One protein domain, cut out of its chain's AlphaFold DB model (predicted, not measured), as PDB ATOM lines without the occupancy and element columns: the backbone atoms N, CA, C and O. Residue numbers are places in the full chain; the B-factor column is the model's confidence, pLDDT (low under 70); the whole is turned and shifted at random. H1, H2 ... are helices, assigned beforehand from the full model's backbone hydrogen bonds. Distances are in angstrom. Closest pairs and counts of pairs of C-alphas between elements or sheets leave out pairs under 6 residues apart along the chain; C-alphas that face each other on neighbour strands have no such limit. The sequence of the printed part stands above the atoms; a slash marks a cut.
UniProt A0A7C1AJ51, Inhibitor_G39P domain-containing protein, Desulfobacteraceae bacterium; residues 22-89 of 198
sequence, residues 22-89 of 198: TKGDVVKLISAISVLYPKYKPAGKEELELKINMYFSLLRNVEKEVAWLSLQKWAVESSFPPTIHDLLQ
ATOM      1  N   THR A  22      39.852  65.095 151.289       90.69
ATOM      2  CA  THR A  22      40.969  65.875 151.854       90.69
ATOM      3  C   THR A  22      42.310  65.456 151.243       90.69
ATOM      4  O   THR A  22      42.422  64.386 150.644       90.69
ATOM      5  N   LYS A  23      43.366  66.266 151.415       90.75
ATOM      6  CA  LYS A  23      44.726  65.875 150.989       90.75
ATOM      7  C   LYS A  23      45.197  64.589 151.680       90.75
ATOM      8  O   LYS A  23      45.811  63.748 151.034       90.75
ATOM      9  N   GLY A  24      44.862  64.403 152.960       89.94
ATOM     10  CA  GLY A  24      45.189  63.180 153.700       89.94
ATOM     11  C   GLY A  24      44.508  61.935 153.126       89.94
ATOM     12  O   GLY A  24      45.109  60.865 153.091       89.94
ATOM     13  N   ASP A  25      43.287  62.074 152.607       91.62
ATOM     14  CA  ASP A  25      42.592  60.972 151.933       91.62
ATOM     15  C   ASP A  25      43.249  60.624 150.592       91.62
ATOM     16  O   ASP A  25      43.370  59.450 150.255       91.62
ATOM     17  N   VAL A  26      43.753  61.621 149.857       92.94
ATOM     18  CA  VAL A  26      44.521  61.398 148.619       92.94
ATOM     19  C   VAL A  26      45.837  60.669 148.897       92.94
ATOM     20  O   VAL A  26      46.198  59.767 148.146       92.94
ATOM     21  N   VAL A  27      46.531  60.994 149.991       93.00
ATOM     22  CA  VAL A  27      47.739  60.257 150.410       93.00
ATOM     23  C   VAL A  27      47.409  58.786 150.655       93.00
ATOM     24  O   VAL A  27      48.088  57.906 150.126       93.00
ATOM     25  N   LYS A  28      46.325  58.507 151.392       93.00
ATOM     26  CA  LYS A  28      45.848  57.133 151.611       93.00
ATOM     27  C   LYS A  28      45.509  56.445 150.291       93.00
ATOM     28  O   LYS A  28      45.904  55.299 150.087       93.00
ATOM     29  N   LEU A  29      44.849  57.154 149.376       93.12
ATOM     30  CA  LEU A  29      44.496  56.644 148.054       93.12
ATOM     31  C   LEU A  29      45.738  56.198 147.270       93.12
ATOM     32  O   LEU A  29      45.808  55.060 146.810       93.12
ATOM     33  N   ILE A  30      46.745  57.069 147.181       91.94
ATOM     34  CA  ILE A  30      48.009  56.788 146.487       91.94
ATOM     35  C   ILE A  30      48.767  55.646 147.172       91.94
ATOM     36  O   ILE A  30      49.303  54.776 146.485       91.94
ATOM     37  N   SER A  31      48.776  55.597 148.508       91.44
ATOM     38  CA  SER A  31      49.416  54.495 149.236       91.44
ATOM     39  C   SER A  31      48.759  53.144 148.941       91.44
ATOM     40  O   SER A  31      49.460  52.158 148.717       91.44
ATOM     41  N   ALA A  32      47.430  53.078 148.832       92.56
ATOM     42  CA  ALA A  32      46.776  51.829 148.455       92.56
ATOM     43  C   ALA A  32      47.082  51.435 147.014       92.56
ATOM     44  O   ALA A  32      47.263  50.252 146.758       92.56
ATOM     45  N   ILE A  33      47.216  52.392 146.091       92.62
ATOM     46  CA  ILE A  33      47.677  52.090 144.729       92.62
ATOM     47  C   ILE A  33      49.065  51.433 144.776       92.62
ATOM     48  O   ILE A  33      49.264  50.415 144.122       92.62
ATOM     49  N   SER A  34      50.003  51.933 145.589       90.38
ATOM     50  CA  SER A  34      51.320  51.285 145.722       90.38
ATOM     51  C   SER A  34      51.265  49.885 146.346       90.38
ATOM     52  O   SER A  34      52.059  49.026 145.976       90.38
ATOM     53  N   VAL A  35      50.312  49.628 147.250       91.94
ATOM     54  CA  VAL A  35      50.106  48.299 147.850       91.94
ATOM     55  C   VAL A  35      49.488  47.324 146.845       91.94
ATOM     56  O   VAL A  35      49.933  46.186 146.739       91.94
ATOM     57  N   LEU A  36      48.473  47.766 146.099       91.88
ATOM     58  CA  LEU A  36      47.770  46.948 145.106       91.88
ATOM     59  C   LEU A  36      48.638  46.650 143.880       91.88
ATOM     60  O   LEU A  36      48.502  45.594 143.270       91.88
ATOM     61  N   TYR A  37      49.548  47.563 143.537       91.44
ATOM     62  CA  TYR A  37      50.408  47.458 142.367       91.44
ATOM     63  C   TYR A  37      51.882  47.590 142.777       91.44
ATOM     64  O   TYR A  37      52.465  48.657 142.612       91.44
ATOM     65  N   PRO A  38      52.546  46.514 143.243       86.19
ATOM     66  CA  PRO A  38      53.918  46.586 143.771       86.19
ATOM     67  C   PRO A  38      54.971  47.102 142.777       86.19
ATOM     68  O   PRO A  38      56.007  47.634 143.168       86.19
ATOM     69  N   LYS A  39      54.714  46.954 141.471       85.69
ATOM     70  CA  LYS A  39      55.578  47.488 140.402       85.69
ATOM     71  C   LYS A  39      55.491  49.013 140.277       85.69
ATOM     72  O   LYS A  39      56.373  49.630 139.685       85.69
ATOM     73  N   TYR A  40      54.439  49.622 140.816       79.94
ATOM     74  CA  TYR A  40      54.255  51.061 140.846       79.94
ATOM     75  C   TYR A  40      55.068  51.651 141.999       79.94
ATOM     76  O   TYR A  40      54.662  51.626 143.161       79.94
ATOM     77  N   LYS A  41      56.245  52.187 141.672       75.62
ATOM     78  CA  LYS A  41      57.073  52.897 142.645       75.62
ATOM     79  C   LYS A  41      56.534  54.317 142.830       75.62
ATOM     80  O   LYS A  41      56.332  55.015 141.831       75.62
ATOM     81  N   PRO A  42      56.282  54.761 144.074       65.38
ATOM     82  CA  PRO A  42      55.987  56.157 144.316       65.38
ATOM     83  C   PRO A  42      57.194  56.994 143.897       65.38
ATOM     84  O   PRO A  42      58.347  56.580 144.004       65.38
ATOM     85  N   ALA A  43      56.875  58.160 143.371       70.25
ATOM     86  CA  ALA A  43      57.821  59.128 142.870       70.25
ATOM     87  C   ALA A  43      58.721  59.690 143.996       70.25
ATOM     88  O   ALA A  43      58.435  59.466 145.177       70.25
ATOM     89  N   GLY A  44      59.782  60.433 143.654       82.00
ATOM     90  CA  GLY A  44      60.593  61.161 144.645       82.00
ATOM     91  C   GLY A  44      59.737  62.093 145.523       82.00
ATOM     92  O   GLY A  44      58.591  62.379 145.181       82.00
ATOM     93  N   LYS A  45      60.261  62.576 146.663       83.31
ATOM     94  CA  LYS A  45      59.472  63.381 147.628       83.31
ATOM     95  C   LYS A  45      58.730  64.551 146.962       83.31
ATOM     96  O   LYS A  45      57.530  64.703 147.169       83.31
ATOM     97  N   GLU A  46      59.418  65.309 146.112       85.69
ATOM     98  CA  GLU A  46      58.853  66.456 145.387       85.69
ATOM     99  C   GLU A  46      57.776  66.034 144.375       85.69
ATOM    100  O   GLU A  46      56.670  66.574 144.349       85.69
ATOM    101  N   GLU A  47      58.053  65.003 143.575       86.00
ATOM    102  CA  GLU A  47      57.101  64.466 142.601       86.00
ATOM    103  C   GLU A  47      55.846  63.881 143.275       86.00
ATOM    104  O   GLU A  47      54.736  63.978 142.741       86.00
ATOM    105  N   LEU A  48      55.996  63.291 144.465       88.00
ATOM    106  CA  LEU A  48      54.884  62.780 145.259       88.00
ATOM    107  C   LEU A  48      53.982  63.920 145.746       88.00
ATOM    108  O   LEU A  48      52.761  63.809 145.635       88.00
ATOM    109  N   GLU A  49      54.556  65.021 146.231       89.81
ATOM    110  CA  GLU A  49      53.791  66.205 146.634       89.81
ATOM    111  C   GLU A  49      53.022  66.821 145.460       89.81
ATOM    112  O   GLU A  49      51.827  67.116 145.585       89.81
ATOM    113  N   LEU A  50      53.665  66.948 144.295       90.44
ATOM    114  CA  LEU A  50      53.009  67.400 143.066       90.44
ATOM    115  C   LEU A  50      51.855  66.469 142.681       90.44
ATOM    116  O   LEU A  50      50.742  66.935 142.419       90.44
ATOM    117  N   LYS A  51      52.074  65.149 142.725       90.50
ATOM    118  CA  LYS A  51      51.038  64.148 142.444       90.50
ATOM    119  C   LYS A  51      49.862  64.268 143.416       90.50
ATOM    120  O   LYS A  51      48.718  64.297 142.964       90.50
ATOM    121  N   ILE A  52      50.112  64.411 144.719       92.25
ATOM    122  CA  ILE A  52      49.061  64.608 145.732       92.25
ATOM    123  C   ILE A  52      48.259  65.877 145.436       92.25
ATOM    124  O   ILE A  52      47.028  65.844 145.455       92.25
ATOM    125  N   ASN A  53      48.931  66.990 145.135       92.81
ATOM    126  CA  ASN A  53      48.268  68.262 144.853       92.81
ATOM    127  C   ASN A  53      47.403  68.189 143.583       92.81
ATOM    128  O   ASN A  53      46.266  68.668 143.591       92.81
ATOM    129  N   MET A  54      47.897  67.544 142.520       92.62
ATOM    130  CA  MET A  54      47.135  67.343 141.283       92.62
ATOM    131  C   MET A  54      45.924  66.434 141.499       92.62
ATOM    132  O   MET A  54      44.807  66.791 141.119       92.62
ATOM    133  N   TYR A  55      46.113  65.297 142.174       93.38
ATOM    134  CA  TYR A  55      45.020  64.374 142.491       93.38
ATOM    135  C   TYR A  55      43.967  65.044 143.375       93.38
ATOM    136  O   TYR A  55      42.776  64.906 143.114       93.38
ATOM    137  N   PHE A  56      44.382  65.816 144.380       93.00
ATOM    138  CA  PHE A  56      43.469  66.566 145.239       93.00
ATOM    139  C   PHE A  56      42.665  67.612 144.463       93.00
ATOM    140  O   PHE A  56      41.455  67.714 144.657       93.00
ATOM    141  N   SER A  57      43.311  68.361 143.562       91.12
ATOM    142  CA  SER A  57      42.627  69.332 142.701       91.12
ATOM    143  C   SER A  57      41.548  68.655 141.852       91.12
ATOM    144  O   SER A  57      40.415  69.130 141.801       91.12
ATOM    145  N   LEU A  58      41.868  67.509 141.242       91.50
ATOM    146  CA  LEU A  58      40.967  66.787 140.342       91.50
ATOM    147  C   LEU A  58      39.845  66.034 141.080       91.50
ATOM    148  O   LEU A  58      38.700  66.051 140.635       91.50
ATOM    149  N   LEU A  59      40.131  65.438 142.238       90.75
ATOM    150  CA  LEU A  59      39.164  64.672 143.041       90.75
ATOM    151  C   LEU A  59      38.370  65.532 144.031       90.75
ATOM    152  O   LEU A  59      37.565  65.000 144.789       90.75
ATOM    153  N   ARG A  60      38.542  66.859 144.027       87.06
ATOM    154  CA  ARG A  60      37.924  67.774 145.004       87.06
ATOM    155  C   ARG A  60      36.396  67.652 145.103       87.06
ATOM    156  O   ARG A  60      35.837  67.837 146.181       87.06
ATOM    157  N   ASN A  61      35.731  67.355 143.986       84.00
ATOM    158  CA  ASN A  61      34.272  67.201 143.905       84.00
ATOM    159  C   ASN A  61      33.811  65.736 144.021       84.00
ATOM    160  O   ASN A  61      32.611  65.444 143.979       84.00
ATOM    161  N   VAL A  62      34.751  64.801 144.139       88.00
ATOM    162  CA  VAL A  62      34.464  63.384 144.345       88.00
ATOM    163  C   VAL A  62      34.360  63.136 145.845       88.00
ATOM    164  O   VAL A  62      35.133  63.661 146.645       88.00
ATOM    165  N   GLU A  63      33.356  62.362 146.244       89.19
ATOM    166  CA  GLU A  63      33.213  61.972 147.644       89.19
ATOM    167  C   GLU A  63      34.250  60.901 147.963       89.19
ATOM    168  O   GLU A  63      34.494  60.019 147.137       89.19
ATOM    169  N   LYS A  64      34.840  60.950 149.161       91.00
ATOM    170  CA  LYS A  64      35.901  60.011 149.565       91.00
ATOM    171  C   LYS A  64      35.505  58.540 149.365       91.00
ATOM    172  O   LYS A  64      36.324  57.729 148.952       91.00
ATOM    173  N   GLU A  65      34.242  58.211 149.631       89.19
ATOM    174  CA  GLU A  65      33.702  56.852 149.549       89.19
ATOM    175  C   GLU A  65      33.637  56.384 148.101       89.19
ATOM    176  O   GLU A  65      34.120  55.303 147.773       89.19
ATOM    177  N   VAL A  66      33.142  57.252 147.217       91.19
ATOM    178  CA  VAL A  66      33.109  56.998 145.777       91.19
ATOM    179  C   VAL A  66      34.522  56.819 145.236       91.19
ATOM    180  O   VAL A  66      34.764  55.845 144.538       91.19
ATOM    181  N   ALA A  67      35.472  57.687 145.595       92.44
ATOM    182  CA  ALA A  67      36.862  57.541 145.158       92.44
ATOM    183  C   ALA A  67      37.467  56.197 145.599       92.44
ATOM    184  O   ALA A  67      38.243  55.590 144.858       92.44
ATOM    185  N   TRP A  68      37.087  55.709 146.785       93.12
ATOM    186  CA  TRP A  68      37.594  54.443 147.295       93.12
ATOM    187  C   TRP A  68      37.006  53.230 146.588       93.12
ATOM    188  O   TRP A  68      37.739  52.326 146.188       93.12
ATOM    189  N   LEU A  69      35.693  53.249 146.369       93.69
ATOM    190  CA  LEU A  69      35.000  52.240 145.578       93.69
ATOM    191  C   LEU A  69      35.498  52.220 144.130       93.69
ATOM    192  O   LEU A  69      35.656  51.144 143.564       93.69
ATOM    193  N   SER A  70      35.810  53.379 143.547       94.00
ATOM    194  CA  SER A  70      36.395  53.485 142.208       94.00
ATOM    195  C   SER A  70      37.720  52.745 142.099       94.00
ATOM    196  O   SER A  70      37.921  52.011 141.134       94.00
ATOM    197  N   LEU A  71      38.604  52.895 143.093       95.19
ATOM    198  CA  LEU A  71      39.867  52.161 143.118       95.19
ATOM    199  C   LEU A  71      39.639  50.655 143.260       95.19
ATOM    200  O   LEU A  71      40.257  49.879 142.542       95.19
ATOM    201  N   GLN A  72      38.758  50.237 144.171       94.19
ATOM    202  CA  GLN A  72      38.464  48.815 144.372       94.19
ATOM    203  C   GLN A  72      37.872  48.182 143.112       94.19
ATOM    204  O   GLN A  72      38.320  47.120 142.693       94.19
ATOM    205  N   LYS A  73      36.911  48.861 142.476       94.19
ATOM    206  CA  LYS A  73      36.323  48.436 141.204       94.19
ATOM    207  C   LYS A  73      37.397  48.314 140.121       94.19
ATOM    208  O   LYS A  73      37.455  47.297 139.440       94.19
ATOM    209  N   TRP A  74      38.280  49.307 140.006       95.69
ATOM    210  CA  TRP A  74      39.389  49.267 139.053       95.69
ATOM    211  C   TRP A  74      40.343  48.097 139.303       95.69
ATOM    212  O   TRP A  74      40.721  47.411 138.361       95.69
ATOM    213  N   ALA A  75      40.693  47.837 140.562       93.62
ATOM    214  CA  ALA A  75      41.614  46.766 140.932       93.62
ATOM    215  C   ALA A  75      41.099  45.365 140.581       93.62
ATOM    216  O   ALA A  75      41.898  44.457 140.371       93.62
ATOM    217  N   VAL A  76      39.778  45.188 140.499       95.00
ATOM    218  CA  VAL A  76      39.159  43.937 140.039       95.00
ATOM    219  C   VAL A  76      39.175  43.830 138.512       95.00
ATOM    220  O   VAL A  76      39.343  42.740 137.976       95.00
ATOM    221  N   GLU A  77      38.996  44.946 137.804       91.94
ATOM    222  CA  GLU A  77      38.877  44.968 136.341       91.94
ATOM    223  C   GLU A  77      40.230  45.052 135.614       91.94
ATOM    224  O   GLU A  77      40.322  44.663 134.451       91.94
ATOM    225  N   SER A  78      41.276  45.568 136.266       92.88
ATOM    226  CA  SER A  78      42.561  45.864 135.634       92.88
ATOM    227  C   SER A  78      43.761  45.494 136.503       92.88
ATOM    228  O   SER A  78      43.911  45.933 137.647       92.88
ATOM    229  N   SER A  79      44.695  44.770 135.886       91.44
ATOM    230  CA  SER A  79      46.003  44.431 136.456       91.44
ATOM    231  C   SER A  79      47.004  45.596 136.433       91.44
ATOM    232  O   SER A  79      48.103  45.465 136.975       91.44
ATOM    233  N   PHE A  80      46.659  46.726 135.807       92.12
ATOM    234  CA  PHE A  80      47.524  47.901 135.693       92.12
ATOM    235  C   PHE A  80      47.127  48.999 136.690       92.12
ATOM    236  O   PHE A  80      45.934  49.183 136.956       92.12
ATOM    237  N   PRO A  81      48.101  49.765 137.223       91.56
ATOM    238  CA  PRO A  81      47.811  50.847 138.153       91.56
ATOM    239  C   PRO A  81      46.924  51.910 137.485       91.56
ATOM    240  O   PRO A  81      47.192  52.289 136.342       91.56
ATOM    241  N   PRO A  82      45.883  52.407 138.175       93.56
ATOM    242  CA  PRO A  82      44.970  53.383 137.601       93.56
ATOM    243  C   PRO A  82      45.640  54.737 137.393       93.56
ATOM    244  O   PRO A  82      46.417  55.212 138.228       93.56
ATOM    245  N   THR A  83      45.245  55.414 136.321       92.81
ATOM    246  CA  THR A  83      45.467  56.848 136.156       92.81
ATOM    247  C   THR A  83      44.387  57.655 136.883       92.81
ATOM    248  O   THR A  83      43.349  57.142 137.311       92.81
ATOM    249  N   ILE A  84      44.594  58.969 136.996       92.19
ATOM    250  CA  ILE A  84      43.569  59.863 137.545       92.19
ATOM    251  C   ILE A  84      42.290  59.874 136.693       92.19
ATOM    252  O   ILE A  84      41.194  60.002 137.235       92.19
ATOM    253  N   HIS A  85      42.424  59.705 135.373       91.25
ATOM    254  CA  HIS A  85      41.287  59.617 134.461       91.25
ATOM    255  C   HIS A  85      40.429  58.392 134.778       91.25
ATOM    256  O   HIS A  85      39.215  58.523 134.928       91.25
ATOM    257  N   ASP A  86      41.072  57.242 134.975       93.00
ATOM    258  CA  ASP A  86      40.401  55.978 135.283       93.00
ATOM    259  C   ASP A  86      39.596  56.076 136.581       93.00
ATOM    260  O   ASP A  86      38.421  55.708 136.634       93.00
ATOM    261  N   LEU A  87      40.189  56.668 137.622       93.50
ATOM    262  CA  LEU A  87      39.508  56.879 138.899       93.50
ATOM    263  C   LEU A  87      38.307  57.818 138.768       93.50
ATOM    264  O   LEU A  87      37.263  57.561 139.371       93.50
ATOM    265  N   LEU A  88      38.423  58.899 137.991       90.81
ATOM    266  CA  LEU A  88      37.307  59.812 137.736       90.81
ATOM    267  C   LEU A  88      36.198  59.117 136.938       90.81
ATOM    268  O   LEU A  88      35.028  59.237 137.299       90.81
ATOM    269  N   GLN A  89      36.552  58.337 135.916       89.31
ATOM    270  CA  GLN A  89      35.596  57.576 135.118       89.31
ATOM    271  C   GLN A  89      34.830  56.572 135.977       89.31
ATOM    272  O   GLN A  89      33.599  56.575 135.966       89.31
TER     273      GLN A  89
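AT A GLANCE: This is residues 22 to 89 of the 198 residues of the protein "Inhibitor_G39P domain-containing protein" of Desulfobacteraceae bacterium (UniProt A0A7C1AJ51). H1 and H3 run side by side the same way; H2 crosses near the beginning of H1, and short H4 crosses H3. The 68 printed residues include four named helices, H1 to H4 in order, and no named strand: all helix. The whole is compact, radius of gyration of the C-alphas 11.2 A, spanning 31 by 29 by 17 A.

IN THESE COORDINATES: H1, residues 23 to 36, begins at C-alpha (44.726, 65.875, 150.989) and is 20.1 A long. H2, residues 45 to 59, is 20.9 A long; H3, residues 64 to 77, 20.2 A. H4, residues 84 to 89, ends at C-alpha (35.596, 57.576, 135.118).

HOW THE PARTS SIT: H1 touches H2's residues 52 to 56 alone, closest C-alphas Lys 23 and Phe 56, 5.9 A, only just about perpendicular at 71 degrees. H1 touches H3, C-alphas Asp 25 and Lys 64 closest at 7.2 A, at a shallow tilt of 15 degrees. H4 touches H3, C-alphas Ser 70 and Leu 87 closest at 5.7 A, about perpendicular at 87 degrees. H1 and H4 are apart. Every O i to N i+4 pair is within hydrogen-bond range in H1, H2, H3 and H4.

THE WHOLE: The printed part has no cut and no long link; residue 42 alone is under pLDDT 70.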